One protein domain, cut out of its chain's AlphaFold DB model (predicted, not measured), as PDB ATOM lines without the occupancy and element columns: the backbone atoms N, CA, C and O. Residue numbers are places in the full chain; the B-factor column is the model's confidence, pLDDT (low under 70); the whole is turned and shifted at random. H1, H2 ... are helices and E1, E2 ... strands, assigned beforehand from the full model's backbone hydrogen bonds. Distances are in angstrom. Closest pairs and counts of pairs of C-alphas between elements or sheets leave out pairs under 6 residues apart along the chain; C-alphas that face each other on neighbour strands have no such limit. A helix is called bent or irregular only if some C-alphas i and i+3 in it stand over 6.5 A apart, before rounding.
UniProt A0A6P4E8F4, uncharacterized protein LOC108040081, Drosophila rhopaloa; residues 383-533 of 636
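AT A GLANCE: This is residues 383 to 533 of the 636 residues of the protein "uncharacterized protein LOC108040081" of Drosophila rhopaloa (UniProt A0A6P4E8F4). Two strongly twisted sheets of four strands lie face to face as a sandwich, their strands nearly aligned, with E1 and E5 side by side at one edge; the other edge is open, E4 lying over E6 and E8 staying apart from it. A long loop, residues 470 to 486, and the short helices H1 and H2 lie at one end of the strands, while H3 follows E8 and its residues 528 to 532, with residue 533, stick out. The printed part has 151 residues, with three named helices and eight named strands in the order E1 E2 E3 E4 E5 E6 H1 H2 E7 E8 H3; both sheets are antiparallel, in the orders E1 E2 E3 E4 and E5 E6 E7 E8. The class is mixed, helices and strands, with under half of the residues in named elements. The whole is compact, with a radius of gyration of the C-alphas of 16.4 A, and it is only just flat, spanning 52 by 43 by 23 A.

HOW THE PARTS SIT: E1, residues 392 to 394, and E2, residues 403 to 410, form a hairpin, with N 392 and O 405 3.0 A apart. Residues 385 to 386, before E1, pair antiparallel with residues 409 to 410 of E2. E2 and E3, residues 419 to 425, are the next hairpin, at 162 degrees between their directions, with N 406 and O 423 2.9 A apart. E3 and E4, residues 438 to 440, form another, with N 422 and O 438 2.8 A apart. These four strands make a meander, each the antiparallel neighbour of the one before. The chain then changes to the other sheet, where E5, residues 450 to 453, and E6, residues 461 to 469, form a hairpin with N 463 and O 451 2.7 A apart. E6 is also the antiparallel neighbour of E7, residues 504 to 511, with N 468 and O 505 2.8 A apart. E7 and E8, residues 520 to 524, form a hairpin at 149 degrees, with N 508 and O 523 2.9 A apart. The parts of the two sheets that face each other are 9.9 A centre to centre, and their best planes are 16 degrees apart. Between the sheets, the closest C-alphas of E1 and E5 are those of Gly 394 and Ser 452, 5.8 A apart, and those of E4 and E6 are Asp 440 and Leu 467, 5.4 A apart. H1, residues 487 to 491, is on neither sheet and touches no helix. H2, residues 495 to 500, only grazes the second sheet; its closest C-alphas with E6 are those of Cys 496 and Cys 469, 5.2 A apart. H3, residues 525 to 532, only grazes that sheet with residues 525 to 527. In H1 and H2 every O i to N i+4 pair is within hydrogen-bond range; in H3 it is 2 of 4.

IN THESE COORDINATES: E1 begins with C-alpha 392 at (146.974, 177.224, 177.158). E2 is 22.4 A long and E3 19.3 A, while E4 is 7.1 A. E6, the longest strand, is 25.1 A, ending with C-alpha 469 at (142.769, 163.335, 197.488). E7 is 21.8 A and E8 11.0 A. H3 is 11.5 A and only just irregular, C-alphas 526 and 529 being 6.6 A apart; it ends with C-alpha 532 at (130.213, 151.016, 184.252).

THE WHOLE: The two C-alphas farthest apart are those of Phe 457 and Asp 484, at 54.1 A. The printed part has no cut. The long links are E3 to E4, with 12 residues between, and E6 to H1, with 17. The mean pLDDT of the printed part is 88.1; residue 448 and residues 528 to 533 are under 70.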
ATOM      1  N   PRO A 383     156.157 181.679 193.173       87.50
ATOM      2  CA  PRO A 383     157.158 181.409 194.203       87.50
ATOM      3  C   PRO A 383     157.363 179.901 194.437       87.50
ATOM      4  O   PRO A 383     156.402 179.147 194.581       87.50
ATOM      5  N   ALA A 384     158.634 179.486 194.549       85.94
ATOM      6  CA  ALA A 384     159.058 178.118 194.887       85.94
ATOM      7  C   ALA A 384     158.384 177.016 194.038       85.94
ATOM      8  O   ALA A 384     157.843 176.045 194.572       85.94
ATOM      9  N   SER A 385     158.397 177.188 192.715       89.94
ATOM     10  CA  SER A 385     157.742 176.275 191.778       89.94
ATOM     11  C   SER A 385     158.564 175.964 190.530       89.94
ATOM     12  O   SER A 385     159.445 176.742 190.162       89.94
ATOM     13  N   GLU A 386     158.182 174.874 189.866       90.00
ATOM     14  CA  GLU A 386     158.676 174.404 188.565       90.00
ATOM     15  C   GLU A 386     157.511 174.217 187.575       90.00
ATOM     16  O   GLU A 386     156.372 173.952 187.981       90.00
ATOM     17  N   CYS A 387     157.784 174.303 186.272       85.69
ATOM     18  CA  CYS A 387     156.806 174.096 185.205       85.69
ATOM     19  C   CYS A 387     157.288 173.103 184.145       85.69
ATOM     20  O   CYS A 387     158.363 173.238 183.568       85.69
ATOM     21  N   VAL A 388     156.425 172.136 183.830       80.62
ATOM     22  CA  VAL A 388     156.520 171.294 182.623       80.62
ATOM     23  C   VAL A 388     155.187 171.264 181.859       80.62
ATOM     24  O   VAL A 388     154.919 170.341 181.093       80.62
ATOM     25  N   SER A 389     154.320 172.260 182.091       86.19
ATOM     26  CA  SER A 389     153.075 172.443 181.342       86.19
ATOM     27  C   SER A 389     153.297 173.345 180.138       86.19
ATOM     28  O   SER A 389     153.858 174.430 180.275       86.19
ATOM     29  N   ALA A 390     152.753 172.962 178.983       89.00
ATOM     30  CA  ALA A 390     152.487 173.939 177.934       89.00
ATOM     31  C   ALA A 390     151.495 175.003 178.445       89.00
ATOM     32  O   ALA A 390     150.624 174.711 179.274       89.00
ATOM     33  N   ILE A 391     151.638 176.229 177.947       94.38
ATOM     34  CA  ILE A 391     150.680 177.314 178.172       94.38
ATOM     35  C   ILE A 391     149.427 177.038 177.333       94.38
ATOM     36  O   ILE A 391     149.531 176.592 176.190       94.38
ATOM     37  N   VAL A 392     148.246 177.319 177.883       96.19
ATOM     38  CA  VAL A 392     146.974 177.224 177.158       96.19
ATOM     39  C   VAL A 392     146.510 178.641 176.795       96.19
ATOM     40  O   VAL A 392     146.165 179.386 177.712       96.19
ATOM     41  N   PRO A 393     146.504 179.037 175.510       96.06
ATOM     42  CA  PRO A 393     145.946 180.316 175.068       96.06
ATOM     43  C   PRO A 393     144.424 180.287 174.916       96.06
ATOM     44  O   PRO A 393     143.869 179.269 174.507       96.06
ATOM     45  N   GLY A 394     143.756 181.415 175.151       94.88
ATOM     46  CA  GLY A 394     142.341 181.642 174.822       94.88
ATOM     47  C   GLY A 394     141.883 183.044 175.231       94.88
ATOM     48  O   GLY A 394     142.564 183.707 176.000       94.88
ATOM     49  N   LEU A 395     140.737 183.513 174.740       94.50
ATOM     50  CA  LEU A 395     140.192 184.836 175.074       94.50
ATOM     51  C   LEU A 395     139.335 184.746 176.348       94.50
ATOM     52  O   LEU A 395     138.126 184.534 176.247       94.50
ATOM     53  N   PHE A 396     139.922 184.842 177.548       94.25
ATOM     54  CA  PHE A 396     139.173 184.631 178.801       94.25
ATOM     55  C   PHE A 396     138.247 185.801 179.132       94.25
ATOM     56  O   PHE A 396     137.107 185.580 179.559       94.25
ATOM     57  N   ASP A 397     138.719 187.036 178.949       91.25
ATOM     58  CA  ASP A 397     137.875 188.223 179.068       91.25
ATOM     59  C   ASP A 397     137.385 188.751 177.703       91.25
ATOM     60  O   ASP A 397     136.969 187.954 176.859       91.25
ATOM     61  N   HIS A 398     137.212 190.061 177.537       86.12
ATOM     62  CA  HIS A 398     136.648 190.705 176.342       86.12
ATOM     63  C   HIS A 398     137.536 191.879 175.861       86.12
ATOM     64  O   HIS A 398     137.027 192.817 175.247       86.12
ATOM     65  N   ASP A 399     138.842 191.873 176.161       89.19
ATOM     66  CA  ASP A 399     139.801 192.907 175.732       89.19
ATOM     67  C   ASP A 399     140.438 192.661 174.342       89.19
ATOM     68  O   ASP A 399     141.239 193.478 173.876       89.19
ATOM     69  N   ASN A 400     140.031 191.580 173.661       88.31
ATOM     70  CA  ASN A 400     140.554 191.070 172.383       88.31
ATOM     71  C   ASN A 400     142.042 190.653 172.398       88.31
ATOM     72  O   ASN A 400     142.629 190.491 171.328       88.31
ATOM     73  N   VAL A 401     142.647 190.443 173.568       94.50
ATOM     74  CA  VAL A 401     144.008 189.913 173.723       94.50
ATOM     75  C   VAL A 401     143.948 188.453 174.175       94.50
ATOM     76  O   VAL A 401     143.094 188.063 174.965       94.50
ATOM     77  N   THR A 402     144.857 187.616 173.674       95.94
ATOM     78  CA  THR A 402     144.969 186.217 174.110       95.94
ATOM     79  C   THR A 402     145.446 186.130 175.561       95.94
ATOM     80  O   THR A 402     146.576 186.501 175.868       95.94
ATOM     81  N   ASP A 403     144.614 185.570 176.436       96.75
ATOM     82  CA  ASP A 403     144.949 185.238 177.819       96.75
ATOM     83  C   ASP A 403     145.558 183.833 177.937       96.75
ATOM     84  O   ASP A 403     145.420 182.976 177.057       96.75
ATOM     85  N   PHE A 404     146.224 183.575 179.065       97.19
ATOM     86  CA  PHE A 404     147.064 182.392 179.244       97.19
ATOM     87  C   PHE A 404     146.745 181.628 180.524       97.19
ATOM     88  O   PHE A 404     147.135 182.042 181.618       97.19
ATOM     89  N   MET A 405     146.113 180.458 180.407       96.69
ATOM     90  CA  MET A 405     146.053 179.530 181.533       96.69
ATOM     91  C   MET A 405     147.375 178.773 181.670       96.69
ATOM     92  O   MET A 405     147.878 178.167 180.720       96.69
ATOM     93  N   VAL A 406     147.920 178.795 182.884       95.19
ATOM     94  CA  VAL A 406     149.217 178.210 183.236       95.19
ATOM     95  C   VAL A 406     149.108 177.392 184.519       95.19
ATOM     96  O   VAL A 406     148.334 177.735 185.419       95.19
ATOM     97  N   LYS A 407     149.896 176.314 184.613       93.50
ATOM     98  CA  LYS A 407     149.926 175.410 185.768       93.50
ATOM     99  C   LYS A 407     151.363 175.116 186.203       93.50
ATOM    100  O   LYS A 407     152.141 174.546 185.444       93.50
ATOM    101  N   TYR A 408     151.689 175.501 187.435       92.75
ATOM    102  CA  TYR A 408     153.012 175.381 188.055       92.75
ATOM    103  C   TYR A 408     152.949 174.445 189.269       92.75
ATOM    104  O   TYR A 408     151.953 174.411 189.992       92.75
ATOM    105  N   ASN A 409     154.010 173.683 189.517       91.38
ATOM    106  CA  ASN A 409     154.111 172.753 190.642       91.38
ATOM    107  C   ASN A 409     154.956 173.340 191.761       91.38
ATOM    108  O   ASN A 409     156.094 173.724 191.518       91.38
ATOM    109  N   THR A 410     154.453 173.347 192.994       91.69
ATOM    110  CA  THR A 410     155.208 173.828 194.157       91.69
ATOM    111  C   THR A 410     155.841 172.661 194.911       91.69
ATOM    112  O   THR A 410     155.161 171.718 195.319       91.69
ATOM    113  N   GLY A 411     157.156 172.725 195.116       89.44
ATOM    114  CA  GLY A 411     157.942 171.681 195.774       89.44
ATOM    115  C   GLY A 411     159.452 171.912 195.630       89.44
ATOM    116  O   GLY A 411     159.860 172.904 195.031       89.44
ATOM    117  N   PRO A 412     160.291 171.019 196.184       87.62
ATOM    118  CA  PRO A 412     161.748 171.054 196.025       87.62
ATOM    119  C   PRO A 412     162.236 170.668 194.617       87.62
ATOM    120  O   PRO A 412     163.408 170.884 194.325       87.62
ATOM    121  N   GLY A 413     161.361 170.090 193.789       86.19
ATOM    122  CA  GLY A 413     161.615 169.730 192.395       86.19
ATOM    123  C   GLY A 413     161.231 168.283 192.083       86.19
ATOM    124  O   GLY A 413     160.932 167.504 192.995       86.19
ATOM    125  N   PHE A 414     161.212 167.899 190.803       85.44
ATOM    126  CA  PHE A 414     160.865 166.526 190.396       85.44
ATOM    127  C   PHE A 414     161.684 165.460 191.166       85.44
ATOM    128  O   PHE A 414     162.912 165.558 191.210       85.44
ATOM    129  N   PRO A 415     161.058 164.411 191.750       87.44
ATOM    130  CA  PRO A 415     159.658 163.977 191.630       87.44
ATOM    131  C   PRO A 415     158.752 164.419 192.801       87.44
ATOM    132  O   PRO A 415     157.680 163.845 193.016       87.44
ATOM    133  N   VAL A 416     159.176 165.389 193.613       89.31
ATOM    134  CA  VAL A 416     158.481 165.810 194.836       89.31
ATOM    135  C   VAL A 416     157.802 167.164 194.617       89.31
ATOM    136  O   VAL A 416     158.427 168.220 194.666       89.31
ATOM    137  N   TYR A 417     156.482 167.124 194.431       90.88
ATOM    138  CA  TYR A 417     155.631 168.307 194.305       90.88
ATOM    139  C   TYR A 417     154.478 168.212 195.301       90.88
ATOM    140  O   TYR A 417     153.683 167.277 195.245       90.88
ATOM    141  N   TYR A 418     154.391 169.166 196.224       91.31
ATOM    142  CA  TYR A 418     153.450 169.140 197.347       91.31
ATOM    143  C   TYR A 418     152.008 169.446 196.923       91.31
ATOM    144  O   TYR A 418     151.072 168.892 197.504       91.31
ATOM    145  N   TYR A 419     151.860 170.336 195.936       91.94
ATOM    146  CA  TYR A 419     150.607 170.762 195.312       91.94
ATOM    147  C   TYR A 419     150.896 171.436 193.958       91.94
ATOM    148  O   TYR A 419     152.017 171.905 193.728       91.94
ATOM    149  N   SER A 420     149.904 171.506 193.069       92.06
ATOM    150  CA  SER A 420     149.968 172.336 191.855       92.06
ATOM    151  C   SER A 420     149.133 173.611 192.026       92.06
ATOM    152  O   SER A 420     148.141 173.620 192.756       92.06
ATOM    153  N   GLN A 421     149.517 174.682 191.332       92.00
ATOM    154  CA  GLN A 421     148.821 175.969 191.262       92.00
ATOM    155  C   GLN A 421     148.463 176.269 189.807       92.00
ATOM    156  O   GLN A 421     149.318 176.168 188.932       92.00
ATOM    157  N   THR A 422     147.210 176.633 189.548       93.62
ATOM    158  CA  THR A 422     146.675 176.941 188.215       93.62
ATOM    159  C   THR A 422     146.007 178.309 188.243       93.62
ATOM    160  O   THR A 422     145.229 178.607 189.151       93.62
ATOM    161  N   THR A 423     146.293 179.148 187.255       95.12
ATOM    162  CA  THR A 423     145.661 180.463 187.107       95.12
ATOM    163  C   THR A 423     145.590 180.864 185.638       95.12
ATOM    164  O   THR A 423     146.186 180.202 184.790       95.12
ATOM    165  N   ILE A 424     144.869 181.945 185.353       96.50
ATOM    166  CA  ILE A 424     144.784 182.574 184.035       96.50
ATOM    167  C   ILE A 424     145.457 183.940 184.145       96.50
ATOM    168  O   ILE A 424     145.082 184.731 185.010       96.50
ATOM    169  N   LEU A 425     146.474 184.185 183.324       97.44
ATOM    170  CA  LEU A 425     147.201 185.450 183.236       97.44
ATOM    171  C   LEU A 425     146.626 186.286 182.092       97.44
ATOM    172  O   LEU A 425     146.432 185.761 180.996       97.44
ATOM    173  N   ASN A 426     146.394 187.574 182.343       97.00
ATOM    174  CA  ASN A 426     145.959 188.525 181.329       97.00
ATOM    175  C   ASN A 426     147.044 188.719 180.265       97.00
ATOM    176  O   ASN A 426     148.190 189.031 180.606       97.00
ATOM    177  N   GLY A 427     146.675 188.606 178.991       96.44
ATOM    178  CA  GLY A 427     147.630 188.658 177.882       96.44
ATOM    179  C   GLY A 427     148.435 189.956 177.778       96.44
ATOM    180  O   GLY A 427     149.602 189.938 177.394       96.44
ATOM    181  N   ARG A 428     147.846 191.090 178.177       95.19
ATOM    182  CA  ARG A 428     148.470 192.420 178.074       95.19
ATOM    183  C   ARG A 428     149.422 192.753 179.227       95.19
ATOM    184  O   ARG A 428     150.351 193.534 179.042       95.19
ATOM    185  N   THR A 429     149.181 192.211 180.420       96.56
ATOM    186  CA  THR A 429     149.862 192.631 181.666       96.56
ATOM    187  C   THR A 429     150.591 191.511 182.406       96.56
ATOM    188  O   THR A 429     151.329 191.788 183.356       96.56
ATOM    189  N   GLY A 430     150.349 190.251 182.039       96.75
ATOM    190  CA  GLY A 430     150.842 189.077 182.757       96.75
ATOM    191  C   GLY A 430     150.227 188.875 184.146       96.75
ATOM    192  O   GLY A 430     150.639 187.961 184.854       96.75
ATOM    193  N   GLN A 431     149.274 189.710 184.578       96.75
ATOM    194  CA  GLN A 431     148.684 189.616 185.917       96.75
ATOM    195  C   GLN A 431     147.553 188.577 185.977       96.75
ATOM    196  O   GLN A 431     146.831 188.414 184.995       96.75
ATOM    197  N   PRO A 432     147.343 187.887 187.115       96.12
ATOM    198  CA  PRO A 432     146.247 186.934 187.261       96.12
ATOM    199  C   PRO A 432     144.867 187.594 187.125       96.12
ATOM    200  O   PRO A 432     144.562 188.549 187.835       96.12
ATOM    201  N   LEU A 433     144.011 187.027 186.273       95.00
ATOM    202  CA  LEU A 433     142.598 187.408 186.128       95.00
ATOM    203  C   LEU A 433     141.695 186.768 187.197       95.00
ATOM    204  O   LEU A 433     140.582 187.232 187.436       95.00
ATOM    205  N   LEU A 434     142.159 185.696 187.848       93.88
ATOM    206  CA  LEU A 434     141.430 185.027 188.926       93.88
ATOM    207  C   LEU A 434     141.802 185.628 190.288       93.88
ATOM    208  O   LEU A 434     142.981 185.698 190.635       93.88
ATOM    209  N   ASN A 435     140.794 185.958 191.105       88.19
ATOM    210  CA  ASN A 435     140.968 186.489 192.470       88.19
ATOM    211  C   ASN A 435     141.809 185.582 193.391       88.19
ATOM    212  O   ASN A 435     142.404 186.055 194.358       88.19
ATOM    213  N   ALA A 436     141.831 184.276 193.118       88.88
ATOM    214  CA  ALA A 436     142.650 183.293 193.812       88.88
ATOM    215  C   ALA A 436     143.121 182.221 192.823       88.88
ATOM    216  O   ALA A 436     142.369 181.810 191.937       88.88
ATOM    217  N   MET A 437     144.354 181.737 192.999       91.00
ATOM    218  CA  MET A 437     144.861 180.602 192.229       91.00
ATOM    219  C   MET A 437     144.122 179.320 192.617       91.00
ATOM    220  O   MET A 437     143.902 179.037 193.796       91.00
ATOM    221  N   MET A 438     143.792 178.512 191.617       92.00
ATOM    222  CA  MET A 438     143.216 177.186 191.804       92.00
ATOM    223  C   MET A 438     144.329 176.220 192.210       92.00
ATOM    224  O   MET A 438     145.375 176.186 191.566       92.00
ATOM    225  N   THR A 439     144.120 175.410 193.245       92.25
ATOM    226  CA  THR A 439     145.131 174.445 193.707       92.25
ATOM    227  C   THR A 439     144.626 173.018 193.661       92.25
ATOM    228  O   THR A 439     143.452 172.784 193.940       92.25
ATOM    229  N   ASP A 440     145.529 172.072 193.430       91.56
ATOM    230  CA  ASP A 440     145.259 170.639 193.549       91.56
ATOM    231  C   ASP A 440     146.393 169.924 194.316       91.56
ATOM    232  O   ASP A 440     147.414 170.535 194.630       91.56
ATOM    233  N   ALA A 441     146.230 168.645 194.650       89.38
ATOM    234  CA  ALA A 441     147.165 167.878 195.477       89.38
ATOM    235  C   ALA A 441     148.515 167.540 194.802       89.38
ATOM    236  O   ALA A 441     149.402 166.980 195.458       89.38
ATOM    237  N   GLY A 442     148.686 167.878 193.518       84.50
ATOM    238  CA  GLY A 442     149.945 167.811 192.780       84.50
ATOM    239  C   GLY A 442     150.593 166.425 192.707       84.50
ATOM    240  O   GLY A 442     149.951 165.413 192.418       84.50
ATOM    241  N   GLY A 443     151.906 166.385 192.945       82.81
ATOM    242  CA  GLY A 443     152.757 165.206 192.766       82.81
ATOM    243  C   GLY A 443     153.279 165.023 191.335       82.81
ATOM    244  O   GLY A 443     152.811 165.651 190.388       82.81
ATOM    245  N   ALA A 444     154.249 164.119 191.161       74.25
ATOM    246  CA  ALA A 444     154.881 163.832 189.864       74.25
ATOM    247  C   ALA A 444     153.928 163.284 188.778       74.25
ATOM    248  O   ALA A 444     154.269 163.325 187.600       74.25
ATOM    249  N   ASN A 445     152.742 162.795 189.167       72.81
ATOM    250  CA  ASN A 445     151.689 162.319 188.259       72.81
ATOM    251  C   ASN A 445     150.560 163.342 188.038       72.81
ATOM    252  O   ASN A 445     149.532 162.984 187.463       72.81
ATOM    253  N   SER A 446     150.710 164.589 188.508       71.94
ATOM    254  CA  SER A 446     149.731 165.647 188.236       71.94
ATOM    255  C   SER A 446     149.558 165.823 186.724       71.94
ATOM    256  O   SER A 446     150.527 165.791 185.961       71.94
ATOM    257  N   LEU A 447     148.313 165.984 186.275       70.25
ATOM    258  CA  LEU A 447     148.007 166.319 184.887       70.25
ATOM    259  C   LEU A 447     148.171 167.830 184.736       70.25
ATOM    260  O   LEU A 447     147.421 168.600 185.340       70.25
ATOM    261  N   LEU A 448     149.198 168.242 183.993       69.38
ATOM    262  CA  LEU A 448     149.658 169.632 184.017       69.38
ATOM    263  C   LEU A 448     149.046 170.500 182.911       69.38
ATOM    264  O   LEU A 448     148.787 171.670 183.154       69.38
ATOM    265  N   GLY A 449     148.733 169.919 181.751       71.88
ATOM    266  CA  GLY A 449     148.100 170.639 180.644       71.88
ATOM    267  C   GLY A 449     146.587 170.849 180.795       71.88
ATOM    268  O   GLY A 449     145.898 170.130 181.525       71.88
ATOM    269  N   GLY A 450     146.072 171.805 180.024       88.06
ATOM    270  CA  GLY A 450     144.647 172.057 179.815       88.06
ATOM    271  C   GLY A 450     144.326 172.309 178.339       88.06
ATOM    272  O   GLY A 450     145.183 172.131 177.475       88.06
ATOM    273  N   VAL A 451     143.091 172.718 178.052       93.81
ATOM    274  CA  VAL A 451     142.590 173.023 176.698       93.81
ATOM    275  C   VAL A 451     141.643 174.218 176.777       93.81
ATOM    276  O   VAL A 451     140.846 174.287 177.704       93.81
ATOM    277  N   SER A 452     141.689 175.137 175.817       94.56
ATOM    278  CA  SER A 452     140.674 176.180 175.645       94.56
ATOM    279  C   SER A 452     139.609 175.751 174.629       94.56
ATOM    280  O   SER A 452     139.889 175.033 173.668       94.56
ATOM    281  N   ILE A 453     138.367 176.179 174.846       94.44
ATOM    282  CA  ILE A 453     137.257 176.053 173.898       94.44
ATOM    283  C   ILE A 453     136.801 177.466 173.562       94.44
ATOM    284  O   ILE A 453     136.260 178.167 174.423       94.44
ATOM    285  N   SER A 454     137.021 177.861 172.310       91.69
ATOM    286  CA  SER A 454     136.700 179.203 171.852       91.69
ATOM    287  C   SER A 454     135.199 179.433 171.706       91.69
ATOM    288  O   SER A 454     134.448 178.560 171.257       91.69
ATOM    289  N   GLN A 455     134.762 180.632 172.076       86.81
ATOM    290  CA  GLN A 455     133.401 181.110 171.859       86.81
ATOM    291  C   GLN A 455     133.368 182.167 170.752       86.81
ATOM    292  O   GLN A 455     134.337 182.879 170.506       86.81
ATOM    293  N   SER A 456     132.224 182.306 170.077       77.12
ATOM    294  CA  SER A 456     132.073 183.181 168.900       77.12
ATOM    295  C   SER A 456     132.290 184.680 169.166       77.12
ATOM    296  O   SER A 456     132.352 185.450 168.212       77.12
ATOM    297  N   PHE A 457     132.368 185.089 170.436       71.38
ATOM    298  CA  PHE A 457     132.445 186.484 170.880       71.38
ATOM    299  C   PHE A 457     133.475 186.697 172.013       71.38
ATOM    300  O   PHE A 457     133.401 187.703 172.714       71.38
ATOM    301  N   GLY A 458     134.406 185.752 172.213       79.81
ATOM    302  CA  GLY A 458     135.292 185.708 173.386       79.81
ATOM    303  C   GLY A 458     134.594 185.193 174.652       79.81
ATOM    304  O   GLY A 458     133.449 184.732 174.604       79.81
ATOM    305  N   GLY A 459     135.281 185.254 175.797       88.12
ATOM    306  CA  GLY A 459     134.829 184.609 177.036       88.12
ATOM    307  C   GLY A 459     135.052 183.092 177.043       88.12
ATOM    308  O   GLY A 459     134.238 182.351 177.595       88.12
ATOM    309  N   ASP A 460     136.111 182.631 176.383       94.56
ATOM    310  CA  ASP A 460     136.463 181.234 176.144       94.56
ATOM    311  C   ASP A 460     136.459 180.386 177.423       94.56
ATOM    312  O   ASP A 460     136.861 180.822 178.507       94.56
ATOM    313  N   PHE A 461     136.031 179.128 177.291       94.69
ATOM    314  CA  PHE A 461     136.127 178.169 178.385       94.69
ATOM    315  C   PHE A 461     137.540 177.603 178.454       94.69
ATOM    316  O   PHE A 461     138.052 177.081 177.467       94.69
ATOM    317  N   PHE A 462     138.130 177.597 179.641       96.12
ATOM    318  CA  PHE A 462     139.378 176.900 179.917       96.12
ATOM    319  C   PHE A 462     139.091 175.608 180.675       96.12
ATOM    320  O   PHE A 462     138.448 175.604 181.725       96.12
ATOM    321  N   LEU A 463     139.572 174.499 180.128       95.62
ATOM    322  CA  LEU A 463     139.453 173.168 180.699       95.62
ATOM    323  C   LEU A 463     140.768 172.769 181.362       95.62
ATOM    324  O   LEU A 463     141.791 172.662 180.684       95.62
ATOM    325  N   HIS A 464     140.747 172.506 182.668       93.81
ATOM    326  CA  HIS A 464     141.925 172.062 183.420       93.81
ATOM    327  C   HIS A 464     141.640 170.827 184.265       93.81
ATOM    328  O   HIS A 464     140.534 170.611 184.766       93.81
ATOM    329  N   TRP A 465     142.668 169.998 184.411       92.38
ATOM    330  CA  TRP A 465     142.631 168.827 185.273       92.38
ATOM    331  C   TRP A 465     143.071 169.188 186.685       92.38
ATOM    332  O   TRP A 465     144.102 169.838 186.869       92.38
ATOM    333  N   GLN A 466     142.343 168.682 187.678       91.94
ATOM    334  CA  GLN A 466     142.768 168.686 189.073       91.94
ATOM    335  C   GLN A 466     142.899 167.272 189.630       91.94
ATOM    336  O   GLN A 466     142.011 166.432 189.457       91.94
ATOM    337  N   LEU A 467     143.993 167.045 190.356       91.25
ATOM    338  CA  LEU A 467     144.215 165.857 191.175       91.25
ATOM    339  C   LEU A 467     143.843 166.167 192.629       91.25
ATOM    340  O   LEU A 467     144.483 166.985 193.277       91.25
ATOM    341  N   GLN A 468     142.809 165.525 193.162       92.00
ATOM    342  CA  GLN A 468     142.344 165.715 194.538       92.00
ATOM    343  C   GLN A 468     142.499 164.412 195.325       92.00
ATOM    344  O   GLN A 468     142.297 163.324 194.790       92.00
ATOM    345  N   CYS A 469     142.823 164.501 196.612       92.19
ATOM    346  CA  CYS A 469     142.769 163.335 197.488       92.19
ATOM    347  C   CYS A 469     141.342 163.181 198.020       92.19
ATOM    348  O   CYS A 469     140.736 164.157 198.473       92.19
ATOM    349  N   ARG A 470     140.780 161.965 197.978       90.25
ATOM    350  CA  ARG A 470     139.443 161.703 198.533       90.25
ATOM    351  C   ARG A 470     139.402 162.145 200.003       90.25
ATOM    352  O   ARG A 470     140.383 162.008 200.730       90.25
ATOM    353  N   ASN A 471     138.298 162.779 200.401       89.25
ATOM    354  CA  ASN A 471     138.097 163.415 201.713       89.25
ATOM    355  C   ASN A 471     139.101 164.532 202.098       89.25
ATOM    356  O   ASN A 471     139.016 165.059 203.206       89.25
ATOM    357  N   ARG A 472     140.034 164.926 201.216       89.88
ATOM    358  CA  ARG A 472     141.052 165.966 201.454       89.88
ATOM    359  C   ARG A 472     141.267 166.837 200.201       89.88
ATOM    360  O   ARG A 472     142.266 166.656 199.503       89.88
ATOM    361  N   PRO A 473     140.352 167.782 199.905       80.69
ATOM    362  CA  PRO A 473     140.482 168.662 198.741       80.69
ATOM    363  C   PRO A 473     141.730 169.560 198.814       80.69
ATOM    364  O   PRO A 473     142.432 169.703 197.818       80.69
ATOM    365  N   ASP A 474     142.072 170.079 199.998       83.62
ATOM    366  CA  ASP A 474     143.196 171.008 200.218       83.62
ATOM    367  C   ASP A 474     144.521 170.314 200.600       83.62
ATOM    368  O   ASP A 474     145.297 170.802 201.423       83.62
ATOM    369  N   ALA A 475     144.792 169.138 200.032       89.44
ATOM    370  CA  ALA A 475     145.960 168.315 200.353       89.44
ATOM    371  C   ALA A 475     147.298 168.903 199.840       89.44
ATOM    372  O   ALA A 475     147.814 168.495 198.800       89.44
ATOM    373  N   ARG A 476     147.883 169.848 200.591       90.81
ATOM    374  CA  ARG A 476     149.114 170.585 200.220       90.81
ATOM    375  C   ARG A 476     150.343 170.308 201.105       90.81
ATOM    376  O   ARG A 476     151.359 170.982 200.957       90.81
ATOM    377  N   ASP A 477     150.273 169.342 202.024       90.69
ATOM    378  CA  ASP A 477     151.328 169.100 203.027       90.69
ATOM    379  C   ASP A 477     152.670 168.688 202.399       90.69
ATOM    380  O   ASP A 477     152.701 167.853 201.490       90.69
ATOM    381  N   ALA A 478     153.781 169.207 202.929       90.94
ATOM    382  CA  ALA A 478     155.119 168.792 202.514       90.94
ATOM    383  C   ALA A 478     155.366 167.298 202.796       90.94
ATOM    384  O   ALA A 478     154.973 166.776 203.842       90.94
ATOM    385  N   TYR A 479     156.040 166.608 201.872       90.38
ATOM    386  CA  TYR A 479     156.402 165.198 202.010       90.38
ATOM    387  C   TYR A 479     157.781 164.910 201.408       90.38
ATOM    388  O   TYR A 479     158.223 165.598 200.493       90.38
ATOM    389  N   GLU A 480     158.433 163.852 201.883       91.06
ATOM    390  CA  GLU A 480     159.671 163.319 201.312       91.06
ATOM    391  C   GLU A 480     159.518 161.817 201.042       91.06
ATOM    392  O   GLU A 480     158.891 161.090 201.821       91.06
ATOM    393  N   PHE A 481     160.086 161.338 199.934       88.44
ATOM    394  CA  PHE A 481     160.264 159.903 199.729       88.44
ATOM    395  C   PHE A 481     161.394 159.373 200.620       88.44
ATOM    396  O   PHE A 481     162.226 160.129 201.118       88.44
ATOM    397  N   VAL A 482     161.440 158.052 200.824       87.25
ATOM    398  CA  VAL A 482     162.581 157.429 201.511       87.25
ATOM    399  C   VAL A 482     163.851 157.724 200.701       87.25
ATOM    400  O   VAL A 482     163.813 157.530 199.478       87.25
ATOM    401  N   PRO A 483     164.965 158.127 201.342       82.25
ATOM    402  CA  PRO A 483     166.276 158.123 200.703       82.25
ATOM    403  C   PRO A 483     166.538 156.792 199.983       82.25
ATOM    404  O   PRO A 483     166.043 155.744 200.402       82.25
ATOM    405  N   ASP A 484     167.271 156.847 198.874       82.00
ATOM    406  CA  ASP A 484     167.627 155.687 198.040       82.00
ATOM    407  C   ASP A 484     166.442 154.953 197.370       82.00
ATOM    408  O   ASP A 484     166.610 153.865 196.815       82.00
ATOM    409  N   SER A 485     165.229 155.521 197.384       83.75
ATOM    410  CA  SER A 485     164.111 154.971 196.603       83.75
ATOM    411  C   SER A 485     164.266 155.264 195.104       83.75
ATOM    412  O   SER A 485     164.643 156.363 194.707       83.75
ATOM    413  N   ASP A 486     163.954 154.280 194.259       85.50
ATOM    414  CA  ASP A 486     164.077 154.375 192.796       85.50
ATOM    415  C   ASP A 486     163.245 155.544 192.231       85.50
ATOM    416  O   ASP A 486     162.032 155.622 192.454       85.50
ATOM    417  N   ILE A 487     163.891 156.430 191.465       81.69
ATOM    418  CA  ILE A 487     163.288 157.606 190.821       81.69
ATOM    419  C   ILE A 487     162.058 157.260 189.965       81.69
ATOM    420  O   ILE A 487     161.088 158.015 189.939       81.69
ATOM    421  N   ILE A 488     162.037 156.087 189.323       82.38
ATOM    422  CA  ILE A 488     160.917 155.602 188.505       82.38
ATOM    423  C   ILE A 488     159.722 155.226 189.393       82.38
ATOM    424  O   ILE A 488     158.570 155.435 189.000       82.38
ATOM    425  N   LEU A 489     159.973 154.692 190.593       83.81
ATOM    426  CA  LEU A 489     158.929 154.390 191.577       83.81
ATOM    427  C   LEU A 489     158.409 155.665 192.246       83.81
ATOM    428  O   LEU A 489     157.197 155.800 192.395       83.81
ATOM    429  N   GLN A 490     159.298 156.604 192.594       85.62
ATOM    430  CA  GLN A 490     158.920 157.920 193.121       85.62
ATOM    431  C   GLN A 490     158.024 158.673 192.125       85.62
ATOM    432  O   GLN A 490     156.931 159.116 192.477       85.62
ATOM    433  N   ALA A 491     158.440 158.740 190.855       84.44
ATOM    434  CA  ALA A 491     157.691 159.404 189.793       84.44
ATOM    435  C   ALA A 491     156.289 158.811 189.588       84.44
ATOM    436  O   ALA A 491     155.356 159.548 189.306       84.44
ATOM    437  N   ARG A 492     156.113 157.493 189.761       84.75
ATOM    438  CA  ARG A 492     154.833 156.775 189.569       84.75
ATOM    439  C   ARG A 492     154.035 156.565 190.861       84.75
ATOM    440  O   ARG A 492     153.097 155.767 190.880       84.75
ATOM    441  N   ALA A 493     154.414 157.228 191.949       86.06
ATOM    442  CA  ALA A 493     153.766 157.057 193.239       86.06
ATOM    443  C   ALA A 493     152.375 157.720 193.296       86.06
ATOM    444  O   ALA A 493     152.192 158.865 192.876       86.06
ATOM    445  N   ASP A 494     151.408 157.016 193.892       88.19
ATOM    446  CA  ASP A 494     150.109 157.571 194.293       88.19
ATOM    447  C   ASP A 494     150.302 158.392 195.577       88.19
ATOM    448  O   ASP A 494     150.361 157.853 196.689       88.19
ATOM    449  N   THR A 495     150.487 159.703 195.413       88.56
ATOM    450  CA  THR A 495     150.815 160.622 196.510       88.56
ATOM    451  C   THR A 495     149.688 160.712 197.534       88.56
ATOM    452  O   THR A 495     149.982 160.706 198.727       88.56
ATOM    453  N   CYS A 496     148.417 160.714 197.118       90.25
ATOM    454  CA  CYS A 496     147.276 160.708 198.039       90.25
ATOM    455  C   CYS A 496     147.257 159.452 198.912       90.25
ATOM    456  O   CYS A 496     147.120 159.540 200.138       90.25
ATOM    457  N   ARG A 497     147.481 158.284 198.302       90.88
ATOM    458  CA  ARG A 497     147.500 157.018 199.032       90.88
ATOM    459  C   ARG A 497     148.676 156.919 199.996       90.88
ATOM    460  O   ARG A 497     148.502 156.410 201.099       90.88
ATOM    461  N   LEU A 498     149.857 157.400 199.611       89.25
ATOM    462  CA  LEU A 498     151.035 157.354 200.481       89.25
ATOM    463  C   LEU A 498     150.995 158.402 201.606       89.25
ATOM    464  O   LEU A 498     151.399 158.084 202.722       89.25
ATOM    465  N   ARG A 499     150.518 159.628 201.337       88.56
ATOM    466  CA  ARG A 499     150.456 160.730 202.322       88.56
ATOM    467  C   ARG A 499     149.295 160.570 203.306       88.56
ATOM    468  O   ARG A 499     149.456 160.872 204.484       88.56
ATOM    469  N   TYR A 500     148.138 160.101 202.834       90.81
ATOM    470  CA  TYR A 500     146.878 160.176 203.586       90.81
ATOM    471  C   TYR A 500     146.119 158.852 203.712       90.81
ATOM    472  O   TYR A 500     145.115 158.815 204.416       90.81
ATOM    473  N   ASN A 501     146.582 157.777 203.059       91.88
ATOM    474  CA  ASN A 501     145.837 156.519 202.909       91.88
ATOM    475  C   ASN A 501     144.456 156.702 202.235       91.88
ATOM    476  O   ASN A 501     143.537 155.920 202.460       91.88
ATOM    477  N   GLU A 502     144.335 157.724 201.385       91.88
ATOM    478  CA  GLU A 502     143.124 158.065 200.629       91.88
ATOM    479  C   GLU A 502     143.322 157.802 199.134       91.88
ATOM    480  O   GLU A 502     144.443 157.855 198.628       91.88
ATOM    481  N   SER A 503     142.243 157.528 198.402       89.38
ATOM    482  CA  SER A 503     142.320 157.352 196.947       89.38
ATOM    483  C   SER A 503     142.501 158.687 196.224       89.38
ATOM    484  O   SER A 503     141.828 159.667 196.551       89.38
ATOM    485  N   THR A 504     143.340 158.707 195.188       89.56
ATOM    486  CA  THR A 504     143.386 159.814 194.223       89.56
ATOM    487  C   THR A 504     142.074 159.896 193.425       89.56
ATOM    488  O   THR A 504     141.571 158.882 192.943       89.56
ATOM    489  N   VAL A 505     141.545 161.110 193.268       91.06
ATOM    490  CA  VAL A 505     140.384 161.471 192.441       91.06
ATOM    491  C   VAL A 505     140.852 162.465 191.379       91.06
ATOM    492  O   VAL A 505     141.499 163.458 191.707       91.06
ATOM    493  N   LEU A 506     140.522 162.224 190.109       90.88
ATOM    494  CA  LEU A 506     140.778 163.172 189.022       90.88
ATOM    495  C   LEU A 506     139.473 163.851 188.614       90.88
ATOM    496  O   LEU A 506     138.455 163.182 188.428       90.88
ATOM    497  N   LYS A 507     139.522 165.173 188.443       92.19
ATOM    498  CA  LYS A 507     138.399 165.984 187.962       92.19
ATOM    499  C   LYS A 507     138.823 166.858 186.794       92.19
ATOM    500  O   LYS A 507     139.908 167.438 186.824       92.19
ATOM    501  N   LEU A 508     137.951 166.965 185.797       93.94
ATOM    502  CA  LEU A 508     138.041 167.966 184.739       93.94
ATOM    503  C   LEU A 508     137.116 169.121 185.105       93.94
ATOM    504  O   LEU A 508     135.911 168.923 185.281       93.94
ATOM    505  N   TYR A 509     137.684 170.314 185.201       95.06
ATOM    506  CA  TYR A 509     136.966 171.546 185.480       95.06
ATOM    507  C   TYR A 509     136.917 172.421 184.231       95.06
ATOM    508  O   TYR A 509     137.930 172.574 183.554       95.06
ATOM    509  N   GLY A 510     135.756 173.008 183.948       95.75
ATOM    510  CA  GLY A 510     135.590 174.090 182.980       95.75
ATOM    511  C   GLY A 510     135.398 175.420 183.702       95.75
ATOM    512  O   GLY A 510     134.423 175.587 184.435       95.75
ATOM    513  N   ILE A 511     136.313 176.365 183.501       95.00
ATOM    514  CA  ILE A 511     136.222 177.733 184.020       95.00
ATOM    515  C   ILE A 511     136.012 178.721 182.867       95.00
ATOM    516  O   ILE A 511     136.533 178.540 181.773       95.00
ATOM    517  N   ALA A 512     135.229 179.764 183.120       92.81
ATOM    518  CA  ALA A 512     135.006 180.906 182.237       92.81
ATOM    519  C   ALA A 512     134.779 182.142 183.118       92.81
ATOM    520  O   ALA A 512     134.548 182.002 184.319       92.81
ATOM    521  N   ARG A 513     134.778 183.345 182.534       88.38
ATOM    522  CA  ARG A 513     134.643 184.633 183.248       88.38
ATOM    523  C   ARG A 513     133.511 184.702 184.290       88.38
ATOM    524  O   ARG A 513     133.632 185.418 185.279       88.38
ATOM    525  N   HIS A 514     132.411 183.985 184.062       88.44
ATOM    526  CA  HIS A 514     131.220 183.976 184.924       88.44
ATOM    527  C   HIS A 514     131.076 182.713 185.793       88.44
ATOM    528  O   HIS A 514     130.009 182.474 186.352       88.44
ATOM    529  N   ILE A 515     132.129 181.897 185.901       92.56
ATOM    530  CA  ILE A 515     132.161 180.685 186.722       92.56
ATOM    531  C   ILE A 515     133.267 180.844 187.765       92.56
ATOM    532  O   ILE A 515     134.431 181.037 187.419       92.56
ATOM    533  N   GLU A 516     132.906 180.760 189.044       91.06
ATOM    534  CA  GLU A 516     133.867 180.915 190.137       91.06
ATOM    535  C   GLU A 516     134.926 179.791 190.135       91.06
ATOM    536  O   GLU A 516     134.595 178.632 189.857       91.06
ATOM    537  N   PRO A 517     136.199 180.092 190.468       93.19
ATOM    538  CA  PRO A 517     137.230 179.076 190.661       93.19
ATOM    539  C   PRO A 517     136.798 178.008 191.690       93.19
ATOM    540  O   PRO A 517     136.268 178.367 192.740       93.19
ATOM    541  N   PRO A 518     137.047 176.703 191.451       92.69
ATOM    542  CA  PRO A 518     137.887 176.130 190.395       92.69
ATOM    543  C   PRO A 518     137.204 175.925 189.027       92.69
ATOM    544  O   PRO A 518     137.835 175.385 188.119       92.69
ATOM    545  N   GLY A 519     135.945 176.327 188.857       93.88
ATOM    546  CA  GLY A 519     135.139 176.057 187.666       93.88
ATOM    547  C   GLY A 519     134.018 175.040 187.911       93.88
ATOM    548  O   GLY A 519     133.878 174.472 188.996       93.88
ATOM    549  N   ALA A 520     133.229 174.768 186.874       95.06
ATOM    550  CA  ALA A 520     132.212 173.722 186.875       95.06
ATOM    551  C   ALA A 520     132.857 172.347 186.638       95.06
ATOM    552  O   ALA A 520     133.709 172.204 185.761       95.06
ATOM    553  N   VAL A 521     132.448 171.320 187.390       94.94
ATOM    554  CA  VAL A 521     132.919 169.941 187.168       94.94
ATOM    555  C   VAL A 521     132.266 169.388 185.900       94.94
ATOM    556  O   VAL A 521     131.045 169.265 185.842       94.94
ATOM    557  N   LEU A 522     133.079 169.032 184.905       93.50
ATOM    558  CA  LEU A 522     132.631 168.390 183.661       93.50
ATOM    559  C   LEU A 522     132.789 166.863 183.702       93.50
ATOM    560  O   LEU A 522     132.075 166.142 183.013       93.50
ATOM    561  N   PHE A 523     133.734 166.371 184.504       91.81
ATOM    562  CA  PHE A 523     133.984 164.946 184.720       91.81
ATOM    563  C   PHE A 523     134.645 164.736 186.086       91.81
ATOM    564  O   PHE A 523     135.549 165.492 186.450       91.81
ATOM    565  N   SER A 524     134.255 163.684 186.808       91.75
ATOM    566  CA  SER A 524     134.975 163.161 187.973       91.75
ATOM    567  C   SER A 524     135.187 161.655 187.846       91.75
ATOM    568  O   SER A 524     134.305 160.920 187.402       91.75
ATOM    569  N   THR A 525     136.327 161.152 188.323       89.25
ATOM    570  CA  THR A 525     136.532 159.700 188.462       89.25
ATOM    571  C   THR A 525     135.597 159.054 189.483       89.25
ATOM    572  O   THR A 525     135.406 157.843 189.426       89.25
ATOM    573  N   ASP A 526     134.998 159.834 190.390       83.75
ATOM    574  CA  ASP A 526     133.976 159.331 191.318       83.75
ATOM    575  C   ASP A 526     132.691 158.889 190.577       83.75
ATOM    576  O   ASP A 526     132.024 157.949 191.009       83.75
ATOM    577  N   ASP A 527     132.382 159.481 189.415       76.06
ATOM    578  CA  ASP A 527     131.175 159.171 188.631       76.06
ATOM    579  C   ASP A 527     131.304 157.869 187.808       76.06
ATOM    580  O   ASP A 527     130.306 157.288 187.364       76.06
ATOM    581  N   LEU A 528     132.532 157.368 187.609       68.38
ATOM    582  CA  LEU A 528     132.810 156.181 186.786       68.38
ATOM    583  C   LEU A 528     132.183 154.896 187.349       68.38
ATOM    584  O   LEU A 528     131.771 154.027 186.573       68.38
ATOM    585  N   GLU A 529     132.068 154.775 188.676       55.12
ATOM    586  CA  GLU A 529     131.414 153.625 189.320       55.12
ATOM    587  C   GLU A 529     129.916 153.543 188.967       55.12
ATOM    588  O   GLU A 529     129.351 152.449 188.884       55.12
ATOM    589  N   VAL A 530     129.276 154.683 188.671       50.69
ATOM    590  CA  VAL A 530     127.849 154.763 188.321       50.69
ATOM    591  C   VAL A 530     127.592 154.368 186.860       50.69
ATOM    592  O   VAL A 530     126.555 153.771 186.555       50.69
ATOM    593  N   GLN A 531     128.526 154.649 185.945       46.94
ATOM    594  CA  GLN A 531     128.328 154.395 184.509       46.94
ATOM    595  C   GLN A 531     128.710 152.971 184.068       46.94
ATOM    596  O   GLN A 531     128.002 152.379 183.249       46.94
ATOM    597  N   LEU A 532     129.760 152.365 184.638       48.09
ATOM    598  CA  LEU A 532     130.213 151.016 184.252       48.09
ATOM    599  C   LEU A 532     129.174 149.907 184.514       48.09
ATOM    600  O   LEU A 532     129.169 148.891 183.816       48.09
ATOM    601  N   ASN A 533     128.257 150.111 185.465       42.22
ATOM    602  CA  ASN A 533     127.147 149.187 185.728       42.22
ATOM    603  C   ASN A 533     126.017 149.246 184.680       42.22
ATOM    604  O   ASN A 533     125.192 148.335 184.636       42.22
TER     605      ASN A 533